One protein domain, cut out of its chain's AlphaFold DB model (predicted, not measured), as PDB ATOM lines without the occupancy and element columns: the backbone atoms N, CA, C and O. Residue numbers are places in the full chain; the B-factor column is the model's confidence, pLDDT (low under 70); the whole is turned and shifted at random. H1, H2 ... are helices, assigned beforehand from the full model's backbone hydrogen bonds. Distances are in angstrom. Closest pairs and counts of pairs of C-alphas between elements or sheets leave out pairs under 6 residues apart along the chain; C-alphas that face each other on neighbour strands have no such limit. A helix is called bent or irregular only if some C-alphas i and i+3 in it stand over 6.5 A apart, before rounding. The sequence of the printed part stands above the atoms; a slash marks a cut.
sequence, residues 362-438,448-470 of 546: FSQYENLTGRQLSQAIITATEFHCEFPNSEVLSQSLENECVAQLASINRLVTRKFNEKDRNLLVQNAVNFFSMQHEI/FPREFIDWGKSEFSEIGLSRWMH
ATOM      1  N   PHE A 362     102.346 129.364 158.310       88.31
ATOM      2  CA  PHE A 362     103.161 130.100 159.287       88.31
ATOM      3  C   PHE A 362     102.622 131.502 159.612       88.31
ATOM      4  O   PHE A 362     103.214 132.209 160.422       88.31
ATOM      5  N   SER A 363     101.474 131.893 159.043       87.88
ATOM      6  CA  SER A 363     100.820 133.189 159.297       87.88
ATOM      7  C   SER A 363     100.507 133.424 160.772       87.88
ATOM      8  O   SER A 363     100.687 134.530 161.264       87.88
ATOM      9  N   GLN A 364     100.116 132.385 161.517       87.62
ATOM     10  CA  GLN A 364      99.822 132.515 162.948       87.62
ATOM     11  C   GLN A 364     101.054 132.828 163.820       87.62
ATOM     12  O   GLN A 364     100.902 133.158 164.995       87.62
ATOM     13  N   TYR A 365     102.265 132.737 163.264       89.50
ATOM     14  CA  TYR A 365     103.528 132.954 163.972       89.50
ATOM     15  C   TYR A 365     104.188 134.305 163.638       89.50
ATOM     16  O   TYR A 365     105.301 134.569 164.091       89.50
ATOM     17  N   GLU A 366     103.514 135.180 162.881       87.31
ATOM     18  CA  GLU A 366     104.066 136.464 162.410       87.31
ATOM     19  C   GLU A 366     104.455 137.434 163.541       87.31
ATOM     20  O   GLU A 366     105.370 138.235 163.379       87.31
ATOM     21  N   ASN A 367     103.784 137.338 164.695       88.75
ATOM     22  CA  ASN A 367     103.977 138.232 165.843       88.75
ATOM     23  C   ASN A 367     104.978 137.685 166.879       88.75
ATOM     24  O   ASN A 367     105.131 138.261 167.959       88.75
ATOM     25  N   LEU A 368     105.629 136.550 166.599       90.56
ATOM     26  CA  LEU A 368     106.645 135.992 167.491       90.56
ATOM     27  C   LEU A 368     107.890 136.884 167.537       90.56
ATOM     28  O   LEU A 368     108.197 137.615 166.600       90.56
ATOM     29  N   THR A 369     108.659 136.774 168.619       88.19
ATOM     30  CA  THR A 369     109.929 137.495 168.783       88.19
ATOM     31  C   THR A 369     111.039 136.575 169.297       88.19
ATOM     32  O   THR A 369     110.798 135.450 169.753       88.19
ATOM     33  N   GLY A 370     112.290 137.030 169.186       85.88
ATOM     34  CA  GLY A 370     113.465 136.329 169.710       85.88
ATOM     35  C   GLY A 370     113.620 134.893 169.186       85.88
ATOM     36  O   GLY A 370     113.539 134.630 167.984       85.88
ATOM     37  N   ARG A 371     113.849 133.949 170.107       85.12
ATOM     38  CA  ARG A 371     114.106 132.531 169.784       85.12
ATOM     39  C   ARG A 371     112.930 131.826 169.104       85.12
ATOM     40  O   ARG A 371     113.144 130.953 168.274       85.12
ATOM     41  N   GLN A 372     111.698 132.203 169.446       89.44
ATOM     42  CA  GLN A 372     110.492 131.584 168.890       89.44
ATOM     43  C   GLN A 372     110.320 131.963 167.418       89.44
ATOM     44  O   GLN A 372     110.071 131.092 166.592       89.44
ATOM     45  N   LEU A 373     110.543 133.240 167.084       91.50
ATOM     46  CA  LEU A 373     110.547 133.711 165.698       91.50
ATOM     47  C   LEU A 373     111.645 133.027 164.880       91.50
ATOM     48  O   LEU A 373     111.388 132.545 163.783       91.50
ATOM     49  N   SER A 374     112.852 132.931 165.446       91.25
ATOM     50  CA  SER A 374     113.986 132.265 164.791       91.25
ATOM     51  C   SER A 374     113.647 130.811 164.438       91.25
ATOM     52  O   SER A 374     113.824 130.392 163.296       91.25
ATOM     53  N   GLN A 375     113.071 130.064 165.388       91.62
ATOM     54  CA  GLN A 375     112.636 128.687 165.150       91.62
ATOM     55  C   GLN A 375     111.488 128.600 164.135       91.62
ATOM     56  O   GLN A 375     111.476 127.688 163.312       91.62
ATOM     57  N   ALA A 376     110.540 129.541 164.149       92.88
ATOM     58  CA  ALA A 376     109.439 129.573 163.186       92.88
ATOM     59  C   ALA A 376     109.938 129.790 161.750       92.88
ATOM     60  O   ALA A 376     109.489 129.096 160.842       92.88
ATOM     61  N   ILE A 377     110.912 130.686 161.553       93.62
ATOM     62  CA  ILE A 377     111.541 130.930 160.247       93.62
ATOM     63  C   ILE A 377     112.304 129.690 159.768       93.62
ATOM     64  O   ILE A 377     112.183 129.313 158.603       93.62
ATOM     65  N   ILE A 378     113.058 129.023 160.649       92.50
ATOM     66  CA  ILE A 378     113.771 127.776 160.312       92.50
ATOM     67  C   ILE A 378     112.780 126.685 159.916       92.50
ATOM     68  O   ILE A 378     112.935 126.052 158.876       92.50
ATOM     69  N   THR A 379     111.716 126.521 160.698       91.19
ATOM     70  CA  THR A 379     110.672 125.530 160.418       91.19
ATOM     71  C   THR A 379     109.973 125.840 159.091       91.19
ATOM     72  O   THR A 379     109.797 124.946 158.278       91.19
ATOM     73  N   ALA A 380     109.660 127.102 158.792       91.56
ATOM     74  CA  ALA A 380     109.111 127.482 157.488       91.56
ATOM     75  C   ALA A 380     110.083 127.198 156.332       91.56
ATOM     76  O   ALA A 380     109.662 126.746 155.268       91.56
ATOM     77  N   THR A 381     111.379 127.428 156.550       91.81
ATOM     78  CA  THR A 381     112.440 127.165 155.566       91.81
ATOM     79  C   THR A 381     112.535 125.685 155.220       91.81
ATOM     80  O   THR A 381     112.577 125.356 154.039       91.81
ATOM     81  N   GLU A 382     112.498 124.814 156.229       88.75
ATOM     82  CA  GLU A 382     112.489 123.355 156.064       88.75
ATOM     83  C   GLU A 382     111.287 122.887 155.236       88.75
ATOM     84  O   GLU A 382     111.414 122.087 154.318       88.75
ATOM     85  N   PHE A 383     110.116 123.476 155.482       88.38
ATOM     86  CA  PHE A 383     108.897 123.191 154.726       88.38
ATOM     87  C   PHE A 383     108.867 123.859 153.339       88.38
ATOM     88  O   PHE A 383     107.841 123.811 152.656       88.38
ATOM     89  N   HIS A 384     109.954 124.521 152.919       88.06
ATOM     90  CA  HIS A 384     110.029 125.316 151.691       88.06
ATOM     91  C   HIS A 384     108.884 126.338 151.553       88.06
ATOM     92  O   HIS A 384     108.413 126.633 150.452       88.06
ATOM     93  N   CYS A 385     108.435 126.890 152.681       89.00
ATOM     94  CA  CYS A 385     107.370 127.879 152.762       89.00
ATOM     95  C   CYS A 385     107.946 129.264 153.065       89.00
ATOM     96  O   CYS A 385     108.814 129.427 153.926       89.00
ATOM     97  N   GLU A 386     107.446 130.282 152.365       90.25
ATOM     98  CA  GLU A 386     107.811 131.669 152.648       90.25
ATOM     99  C   GLU A 386     107.238 132.075 154.005       90.25
ATOM    100  O   GLU A 386     106.028 132.003 154.232       90.25
ATOM    101  N   PHE A 387     108.115 132.483 154.920       94.00
ATOM    102  CA  PHE A 387     107.685 132.990 156.212       94.00
ATOM    103  C   PHE A 387     107.046 134.384 156.039       94.00
ATOM    104  O   PHE A 387     107.587 135.211 155.291       94.00
ATOM    105  N   PRO A 388     105.922 134.686 156.718       91.94
ATOM    106  CA  PRO A 388     105.275 135.993 156.634       91.94
ATOM    107  C   PRO A 388     106.243 137.138 156.941       91.94
ATOM    108  O   PRO A 388     107.013 137.074 157.897       91.94
ATOM    109  N   ASN A 389     106.194 138.202 156.140       90.06
ATOM    110  CA  ASN A 389     107.048 139.387 156.289       90.06
ATOM    111  C   ASN A 389     108.563 139.109 156.202       90.06
ATOM    112  O   ASN A 389     109.357 139.952 156.620       90.06
ATOM    113  N   SER A 390     108.986 137.971 155.635       91.25
ATOM    114  CA  SER A 390     110.410 137.629 155.478       91.25
ATOM    115  C   SER A 390     111.206 138.711 154.736       91.25
ATOM    116  O   SER A 390     112.368 138.941 155.062       91.25
ATOM    117  N   GLU A 391     110.587 139.433 153.794       91.44
ATOM    118  CA  GLU A 391     111.188 140.588 153.117       91.44
ATOM    119  C   GLU A 391     111.601 141.686 154.105       91.44
ATOM    120  O   GLU A 391     112.766 142.087 154.121       91.44
ATOM    121  N   VAL A 392     110.684 142.109 154.977       90.69
ATOM    122  CA  VAL A 392     110.938 143.138 155.995       90.69
ATOM    123  C   VAL A 392     111.935 142.626 157.034       90.69
ATOM    124  O   VAL A 392     112.888 143.321 157.380       90.69
ATOM    125  N   LEU A 393     111.759 141.384 157.495       92.06
ATOM    126  CA  LEU A 393     112.637 140.770 158.492       92.06
ATOM    127  C   LEU A 393     114.075 140.642 157.985       92.06
ATOM    128  O   LEU A 393     114.999 140.913 158.745       92.06
ATOM    129  N   SER A 394     114.277 140.314 156.702       90.25
ATOM    130  CA  SER A 394     115.609 140.204 156.083       90.25
ATOM    131  C   SER A 394     116.398 141.519 156.050       90.25
ATOM    132  O   SER A 394     117.609 141.502 155.847       90.25
ATOM    133  N   GLN A 395     115.722 142.648 156.285       87.62
ATOM    134  CA  GLN A 395     116.303 143.990 156.347       87.62
ATOM    135  C   GLN A 395     116.380 144.533 157.787       87.62
ATOM    136  O   GLN A 395     116.741 145.693 157.987       87.62
ATOM    137  N   SER A 396     116.026 143.729 158.796       84.81
ATOM    138  CA  SER A 396     116.007 144.171 160.191       84.81
ATOM    139  C   SER A 396     117.414 144.482 160.704       84.81
ATOM    140  O   SER A 396     118.293 143.624 160.718       84.81
ATOM    141  N   LEU A 397     117.604 145.712 161.184       80.00
ATOM    142  CA  LEU A 397     118.837 146.154 161.845       80.00
ATOM    143  C   LEU A 397     118.838 145.851 163.352       80.00
ATOM    144  O   LEU A 397     119.871 145.968 164.003       80.00
ATOM    145  N   GLU A 398     117.684 145.487 163.917       78.12
ATOM    146  CA  GLU A 398     117.515 145.266 165.359       78.12
ATOM    147  C   GLU A 398     117.895 143.844 165.785       78.12
ATOM    148  O   GLU A 398     118.306 143.623 166.923       78.12
ATOM    149  N   ASN A 399     117.754 142.868 164.883       82.75
ATOM    150  CA  ASN A 399     118.061 141.471 165.164       82.75
ATOM    151  C   ASN A 399     118.748 140.809 163.967       82.75
ATOM    152  O   ASN A 399     118.097 140.288 163.061       82.75
ATOM    153  N   GLU A 400     120.080 140.809 164.007       87.25
ATOM    154  CA  GLU A 400     120.930 140.269 162.946       87.25
ATOM    155  C   GLU A 400     120.640 138.788 162.664       87.25
ATOM    156  O   GLU A 400     120.512 138.394 161.509       87.25
ATOM    157  N   CYS A 401     120.444 137.970 163.701       88.19
ATOM    158  CA  CYS A 401     120.147 136.548 163.531       88.19
ATOM    159  C   CYS A 401     118.820 136.326 162.787       88.19
ATOM    160  O   CYS A 401     118.755 135.520 161.860       88.19
ATOM    161  N   VAL A 402     117.770 137.075 163.140       89.56
ATOM    162  CA  VAL A 402     116.477 137.007 162.441       89.56
ATOM    163  C   VAL A 402     116.605 137.493 161.000       89.56
ATOM    164  O   VAL A 402     116.051 136.855 160.105       89.56
ATOM    165  N   ALA A 403     117.360 138.564 160.751       90.81
ATOM    166  CA  ALA A 403     117.602 139.055 159.397       90.81
ATOM    167  C   ALA A 403     118.333 138.022 158.531       90.81
ATOM    168  O   ALA A 403     117.961 137.789 157.375       90.81
ATOM    169  N   GLN A 404     119.323 137.338 159.102       93.50
ATOM    170  CA  GLN A 404     120.043 136.271 158.422       93.50
ATOM    171  C   GLN A 404     119.155 135.049 158.144       93.50
ATOM    172  O   GLN A 404     119.112 134.571 157.010       93.50
ATOM    173  N   LEU A 405     118.375 134.586 159.126       93.75
ATOM    174  CA  LEU A 405     117.440 133.465 158.951       93.75
ATOM    175  C   LEU A 405     116.331 133.783 157.940       93.75
ATOM    176  O   LEU A 405     116.005 132.949 157.096       93.75
ATOM    177  N   ALA A 406     115.780 134.997 157.971       94.38
ATOM    178  CA  ALA A 406     114.809 135.449 156.978       94.38
ATOM    179  C   ALA A 406     115.434 135.519 155.575       94.38
ATOM    180  O   ALA A 406     114.785 135.159 154.593       94.38
ATOM    181  N   SER A 407     116.710 135.909 155.473       94.56
ATOM    182  CA  SER A 407     117.448 135.879 154.206       94.56
ATOM    183  C   SER A 407     117.582 134.454 153.659       94.56
ATOM    184  O   SER A 407     117.329 134.229 152.476       94.56
ATOM    185  N   ILE A 408     117.894 133.481 154.522       94.88
ATOM    186  CA  ILE A 408     117.947 132.054 154.165       94.88
ATOM    187  C   ILE A 408     116.571 131.563 153.689       94.88
ATOM    188  O   ILE A 408     116.480 130.951 152.626       94.88
ATOM    189  N   ASN A 409     115.493 131.880 154.414       95.19
ATOM    190  CA  ASN A 409     114.133 131.495 154.027       95.19
ATOM    191  C   ASN A 409     113.762 132.015 152.629       95.19
ATOM    192  O   ASN A 409     113.260 131.260 151.792       95.19
ATOM    193  N   ARG A 410     114.059 133.289 152.343       94.25
ATOM    194  CA  ARG A 410     113.806 133.894 151.027       94.25
ATOM    195  C   ARG A 410     114.612 133.226 149.920       94.25
ATOM    196  O   ARG A 410     114.065 132.975 148.846       94.25
ATOM    197  N   LEU A 411     115.883 132.905 150.174       91.94
ATOM    198  CA  LEU A 411     116.733 132.186 149.222       91.94
ATOM    199  C   LEU A 411     116.158 130.805 148.884       91.94
ATOM    200  O   LEU A 411     115.974 130.491 147.708       91.94
ATOM    201  N   VAL A 412     115.822 130.012 149.903       90.12
ATOM    202  CA  VAL A 412     115.291 128.647 149.745       90.12
ATOM    203  C   VAL A 412     113.949 128.637 149.013       90.12
ATOM    204  O   VAL A 412     113.713 127.784 148.157       90.12
ATOM    205  N   THR A 413     113.084 129.610 149.297       89.50
ATOM    206  CA  THR A 413     111.749 129.728 148.684       89.50
ATOM    207  C   THR A 413     111.767 130.428 147.323       89.50
ATOM    208  O   THR A 413     110.760 130.418 146.613       89.50
ATOM    209  N   ARG A 414     112.911 131.011 146.930       88.56
ATOM    210  CA  ARG A 414     113.095 131.827 145.715       88.56
ATOM    211  C   ARG A 414     112.156 133.036 145.652       88.56
ATOM    212  O   ARG A 414     111.662 133.401 144.585       88.56
ATOM    213  N   LYS A 415     111.904 133.658 146.805       88.00
ATOM    214  CA  LYS A 415     111.012 134.817 146.977       88.00
ATOM    215  C   LYS A 415     111.812 136.096 147.238       88.00
ATOM    216  O   LYS A 415     111.802 136.674 148.325       88.00
ATOM    217  N   PHE A 416     112.565 136.524 146.229       87.44
ATOM    218  CA  PHE A 416     113.384 137.735 146.290       87.44
ATOM    219  C   PHE A 416     113.588 138.358 144.910       87.44
ATOM    220  O   PHE A 416     113.444 137.693 143.884       87.44
ATOM    221  N   ASN A 417     113.951 139.641 144.893       86.31
ATOM    222  CA  ASN A 417     114.389 140.312 143.676       86.31
ATOM    223  C   ASN A 417     115.859 139.992 143.410       86.31
ATOM    224  O   ASN A 417     116.674 140.020 144.326       86.31
ATOM    225  N   GLU A 418     116.234 139.804 142.146       83.75
ATOM    226  CA  GLU A 418     117.620 139.481 141.762       83.75
ATOM    227  C   GLU A 418     118.671 140.473 142.277       83.75
ATOM    228  O   GLU A 418     119.804 140.100 142.571       83.75
ATOM    229  N   LYS A 419     118.281 141.738 142.453       83.25
ATOM    230  CA  LYS A 419     119.148 142.788 143.004       83.25
ATOM    231  C   LYS A 419     119.537 142.539 144.465       83.25
ATOM    232  O   LYS A 419     120.613 142.960 144.877       83.25
ATOM    233  N   ASP A 420     118.698 141.825 145.212       84.62
ATOM    234  CA  ASP A 420     118.895 141.549 146.636       84.62
ATOM    235  C   ASP A 420     119.688 140.251 146.862       84.62
ATOM    236  O   ASP A 420     120.196 140.022 147.959       84.62
ATOM    237  N   ARG A 421     119.848 139.410 145.823       85.69
ATOM    238  CA  ARG A 421     120.456 138.068 145.898       85.69
ATOM    239  C   ARG A 421     121.789 138.070 146.645       85.69
ATOM    240  O   ARG A 421     121.969 137.289 147.573       85.69
ATOM    241  N   ASN A 422     122.706 138.959 146.265       86.62
ATOM    242  CA  ASN A 422     124.050 139.006 146.848       86.62
ATOM    243  C   ASN A 422     124.018 139.314 148.350       86.62
ATOM    244  O   ASN A 422     124.757 138.696 149.112       86.62
ATOM    245  N   LEU A 423     123.140 140.228 148.777       88.38
ATOM    246  CA  LEU A 423     122.979 140.583 150.186       88.38
ATOM    247  C   LEU A 423     122.400 139.409 150.984       88.38
ATOM    248  O   LEU A 423     122.906 139.081 152.053       88.38
ATOM    249  N   LEU A 424     121.378 138.736 150.446       91.06
ATOM    250  CA  LEU A 424     120.771 137.578 151.106       91.06
ATOM    251  C   LEU A 424     121.770 136.423 151.251       91.06
ATOM    252  O   LEU A 424     121.841 135.797 152.308       91.06
ATOM    253  N   VAL A 425     122.564 136.160 150.207       89.00
ATOM    254  CA  VAL A 425     123.619 135.136 150.230       89.00
ATOM    255  C   VAL A 425     124.694 135.494 151.252       89.00
ATOM    256  O   VAL A 425     125.096 134.634 152.031       89.00
ATOM    257  N   GLN A 426     125.122 136.757 151.307       89.00
ATOM    258  CA  GLN A 426     126.090 137.214 152.304       89.00
ATOM    259  C   GLN A 426     125.567 137.018 153.733       89.00
ATOM    260  O   GLN A 426     126.290 136.507 154.585       89.00
ATOM    261  N   ASN A 427     124.302 137.352 153.985       90.38
ATOM    262  CA  ASN A 427     123.664 137.129 155.281       90.38
ATOM    263  C   ASN A 427     123.619 135.637 155.660       90.38
ATOM    264  O   ASN A 427     123.907 135.287 156.803       90.38
ATOM    265  N   ALA A 428     123.311 134.751 154.708       90.25
ATOM    266  CA  ALA A 428     123.321 133.306 154.934       90.25
ATOM    267  C   ALA A 428     124.730 132.772 155.258       90.25
ATOM    268  O   ALA A 428     124.902 132.013 156.212       90.25
ATOM    269  N   VAL A 429     125.752 133.214 154.515       88.50
ATOM    270  CA  VAL A 429     127.160 132.863 154.775       88.50
ATOM    271  C   VAL A 429     127.599 133.347 156.157       88.50
ATOM    272  O   VAL A 429     128.217 132.589 156.908       88.50
ATOM    273  N   ASN A 430     127.251 134.581 156.531       87.25
ATOM    274  CA  ASN A 430     127.562 135.133 157.850       87.25
ATOM    275  C   ASN A 430     126.935 134.290 158.967       87.25
ATOM    276  O   ASN A 430     127.626 133.928 159.915       87.25
ATOM    277  N   PHE A 431     125.668 133.888 158.818       89.00
ATOM    278  CA  PHE A 431     125.017 133.020 159.797       89.00
ATOM    279  C   PHE A 431     125.773 131.706 159.986       89.00
ATOM    280  O   PHE A 431     126.184 131.402 161.103       89.00
ATOM    281  N   PHE A 432     125.995 130.938 158.913       86.75
ATOM    282  CA  PHE A 432     126.575 129.593 159.028       86.75
ATOM    283  C   PHE A 432     128.073 129.590 159.363       86.75
ATOM    284  O   PHE A 432     128.550 128.636 159.983       86.75
ATOM    285  N   SER A 433     128.805 130.659 159.031       79.94
ATOM    286  CA  SER A 433     130.210 130.828 159.437       79.94
ATOM    287  C   SER A 433     130.360 131.127 160.934       79.94
ATOM    288  O   SER A 433     131.279 130.605 161.565       79.94
ATOM    289  N   MET A 434     129.424 131.870 161.539       73.12
ATOM    290  CA  MET A 434     129.446 132.199 162.974       73.12
ATOM    291  C   MET A 434     129.052 131.031 163.898       73.12
ATOM    292  O   MET A 434     129.365 131.049 165.087       73.12
ATOM    293  N   GLN A 435     128.425 129.964 163.387       68.06
ATOM    294  CA  GLN A 435     127.983 128.824 164.216       68.06
ATOM    295  C   GLN A 435     129.116 127.870 164.659       68.06
ATOM    296  O   GLN A 435     128.844 126.813 165.230       68.06
ATOM    297  N   HIS A 436     130.391 128.183 164.400       48.31
ATOM    298  CA  HIS A 436     131.525 127.372 164.872       48.31
ATOM    299  C   HIS A 436     131.856 127.565 166.362       48.31
ATOM    300  O   HIS A 436     132.398 126.648 166.976       48.31
ATOM    301  N   GLU A 437     131.498 128.701 166.965       41.16
ATOM    302  CA  GLU A 437     131.898 129.035 168.345       41.16
ATOM    303  C   GLU A 437     130.878 128.581 169.411       41.16
ATOM    304  O   GLU A 437     131.219 128.365 170.576       41.16
ATOM    305  N   ILE A 438     129.628 128.355 169.001       41.88
ATOM    306  CA  ILE A 438     128.452 128.181 169.869       41.88
ATOM    307  C   ILE A 438     128.304 126.763 170.457       41.88
ATOM    308  O   ILE A 438     127.773 126.596 171.554       41.88
ATOM    309  N   PHE A 448     119.644 125.715 167.770       82.00
ATOM    310  CA  PHE A 448     119.193 125.439 166.407       82.00
ATOM    311  C   PHE A 448     119.283 123.943 166.094       82.00
ATOM    312  O   PHE A 448     120.196 123.290 166.607       82.00
ATOM    313  N   PRO A 449     118.397 123.407 165.232       84.50
ATOM    314  CA  PRO A 449     118.512 122.027 164.779       84.50
ATOM    315  C   PRO A 449     119.855 121.759 164.092       84.50
ATOM    316  O   PRO A 449     120.264 122.512 163.206       84.50
ATOM    317  N   ARG A 450     120.540 120.677 164.470       80.75
ATOM    318  CA  ARG A 450     121.846 120.284 163.915       80.75
ATOM    319  C   ARG A 450     121.781 120.047 162.416       80.75
ATOM    320  O   ARG A 450     122.625 120.569 161.699       80.75
ATOM    321  N   GLU A 451     120.745 119.346 161.954       82.38
ATOM    322  CA  GLU A 451     120.521 119.072 160.529       82.38
ATOM    323  C   GLU A 451     120.493 120.373 159.712       82.38
ATOM    324  O   GLU A 451     121.164 120.465 158.685       82.38
ATOM    325  N   PHE A 452     119.822 121.418 160.212       87.19
ATOM    326  CA  PHE A 452     119.785 122.736 159.574       87.19
ATOM    327  C   PHE A 452     121.168 123.402 159.517       87.19
ATOM    328  O   PHE A 452     121.549 123.967 158.489       87.19
ATOM    329  N   ILE A 453     121.936 123.339 160.611       86.19
ATOM    330  CA  ILE A 453     123.285 123.915 160.670       86.19
ATOM    331  C   ILE A 453     124.244 123.182 159.729       86.19
ATOM    332  O   ILE A 453     124.987 123.832 158.994       86.19
ATOM    333  N   ASP A 454     124.224 121.852 159.729       82.75
ATOM    334  CA  ASP A 454     125.114 121.025 158.912       82.75
ATOM    335  C   ASP A 454     124.788 121.161 157.420       82.75
ATOM    336  O   ASP A 454     125.690 121.365 156.600       82.75
ATOM    337  N   TRP A 455     123.496 121.154 157.072       87.38
ATOM    338  CA  TRP A 455     123.023 121.459 155.723       87.38
ATOM    339  C   TRP A 455     123.504 122.837 155.265       87.38
ATOM    340  O   TRP A 455     124.126 122.957 154.207       87.38
ATOM    341  N   GLY A 456     123.278 123.874 156.071       85.19
ATOM    342  CA  GLY A 456     123.635 125.240 155.707       85.19
ATOM    343  C   GLY A 456     125.140 125.456 155.572       85.19
ATOM    344  O   GLY A 456     125.584 126.105 154.626       85.19
ATOM    345  N   LYS A 457     125.951 124.850 156.448       83.50
ATOM    346  CA  LYS A 457     127.418 124.859 156.321       83.50
ATOM    347  C   LYS A 457     127.884 124.213 155.023       83.50
ATOM    348  O   LYS A 457     128.814 124.713 154.398       83.50
ATOM    349  N   SER A 458     127.242 123.123 154.609       84.62
ATOM    350  CA  SER A 458     127.533 122.474 153.331       84.62
ATOM    351  C   SER A 458     127.114 123.350 152.140       84.62
ATOM    352  O   SER A 458     127.925 123.606 151.246       84.62
ATOM    353  N   GLU A 459     125.881 123.861 152.138       83.75
ATOM    354  CA  GLU A 459     125.309 124.637 151.027       83.75
ATOM    355  C   GLU A 459     125.962 126.010 150.825       83.75
ATOM    356  O   GLU A 459     126.179 126.432 149.688       83.75
ATOM    357  N   PHE A 460     126.313 126.693 151.914       84.31
ATOM    358  CA  PHE A 460     126.933 128.022 151.897       84.31
ATOM    359  C   PHE A 460     128.457 127.980 152.113       84.31
ATOM    360  O   PHE A 460     129.079 129.015 152.351       84.31
ATOM    361  N   SER A 461     129.071 126.798 151.987       79.81
ATOM    362  CA  SER A 461     130.531 126.638 151.915       79.81
ATOM    363  C   SER A 461     131.127 127.326 150.681       79.81
ATOM    364  O   SER A 461     130.425 127.582 149.703       79.81
ATOM    365  N   GLU A 462     132.448 127.543 150.662       72.31
ATOM    366  CA  GLU A 462     133.165 128.090 149.491       72.31
ATOM    367  C   GLU A 462     132.841 127.338 148.185       72.31
ATOM    368  O   GLU A 462     132.743 127.935 147.112       72.31
ATOM    369  N   ILE A 463     132.615 126.023 148.278       70.56
ATOM    370  CA  ILE A 463     132.296 125.152 147.143       70.56
ATOM    371  C   ILE A 463     130.816 125.299 146.735       70.56
ATOM    372  O   ILE A 463     130.500 125.358 145.541       70.56
ATOM    373  N   GLY A 464     129.902 125.370 147.709       66.12
ATOM    374  CA  GLY A 464     128.453 125.466 147.489       66.12
ATOM    375  C   GLY A 464     127.970 126.854 147.050       66.12
ATOM    376  O   GLY A 464     127.033 126.962 146.253       66.12
ATOM    377  N   LEU A 465     128.678 127.911 147.461       76.56
ATOM    378  CA  LEU A 465     128.330 129.317 147.233       76.56
ATOM    379  C   LEU A 465     128.103 129.660 145.755       76.56
ATOM    380  O   LEU A 465     127.216 130.443 145.408       76.56
ATOM    381  N   SER A 466     128.883 129.037 144.868       69.12
ATOM    382  CA  SER A 466     128.769 129.225 143.419       69.12
ATOM    383  C   SER A 466     127.350 128.956 142.900       69.12
ATOM    384  O   SER A 466     126.865 129.697 142.044       69.12
ATOM    385  N   ARG A 467     126.643 127.965 143.463       72.94
ATOM    386  CA  ARG A 467     125.270 127.602 143.071       72.94
ATOM    387  C   ARG A 467     124.276 128.706 143.406       72.94
ATOM    388  O   ARG A 467     123.442 129.051 142.572       72.94
ATOM    389  N   TRP A 468     124.402 129.285 144.594       74.25
ATOM    390  CA  TRP A 468     123.532 130.358 145.070       74.25
ATOM    391  C   TRP A 468     123.768 131.664 144.319       74.25
ATOM    392  O   TRP A 468     122.820 132.356 143.956       74.25
ATOM    393  N   MET A 469     125.024 131.945 143.976       68.88
ATOM    394  CA  MET A 469     125.377 133.116 143.180       68.88
ATOM    395  C   MET A 469     124.935 132.979 141.707       68.88
ATOM    396  O   MET A 469     124.555 133.976 141.096       68.88
ATOM    397  N   HIS A 470     124.920 131.762 141.135       63.84
ATOM    398  CA  HIS A 470     124.799 131.548 139.678       63.84
ATOM    399  C   HIS A 470     123.539 130.791 139.211       63.84
ATOM    400  O   HIS A 470     123.458 130.425 138.037       63.84
TER     401      HIS A 470
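This is residues 362 to 438 and 448 to 470 of the 546 residues of an uncharacterized protein of Trichomonas vaginalis (UniProt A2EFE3). H3 forms the core of a compact helical domain, with H1 running side by side with it, short H2 packed on it, and the longest helix, H4, crossing it. Beyond H4, H5 meets its residues 432 to 433 and short H6 runs beside its residues 421 to 425. The 100 printed residues hold six named helices in the order H1 to H6 and no named strand; the class is all helix. The radius of gyration of the C-alphas is 12.5 A, and the rounded outline spans 37 by 32 by 26 A.

Find C-alpha 370 at (113.465, 136.329, 169.710); from there H1 runs to residue 382, 18.9 A long. H2 is residues 390 to 393, and H3, residues 400 to 413, measures 20.0 A. H4, residues 418 to 434, measures 25.4 A and is irregular, with C-alphas 419 and 422 7.3 A apart. Past the cut, H5 is residues 450 to 459, 14.0 A, and H6, residues 465 to 470, ends at C-alpha 470 (124.799, 131.548, 139.678).

H3 and H4 are the hubs, touching three helices each. They touch each other closest at the C-alphas of Ser 407 and Leu 424, 4.9 A, at a steep tilt of 56 degrees, opposite ways. H1 touches H3 at a shallow tilt of 15 degrees, the same way; look at the C-alphas of Thr 381 and Asn 409, 4.9 A. H2 touches H3, closest at the C-alphas of Ser 390 and Ala 406, 5.1 A. H4 touches H5 with residues 432 to 433 alone, the C-alphas of Phe 432 and Lys 457 being closest at 5.5 A. H4 touches H6 with residues 421 to 425 alone, closest at the C-alphas of Val 425 and Trp 468, 7.0 A, at a shallow tilt of 5 degrees, opposite ways. In H1, H3, H5 and H6 every O i to N i+4 pair is within hydrogen-bond range; in H4 11 of 13 are, and H2 is too short for one.

The C-alphas farthest apart, those of Gln 364 and Ile 463, are 36.9 A apart. Residues 439 to 447 are not printed, and C-alphas 438 and 448 stand 10.3 A apart across the cut. Of the links printed whole, none is long. Confidence is under 70 at residues 435 to 438, 464, 466 and 469 to 470.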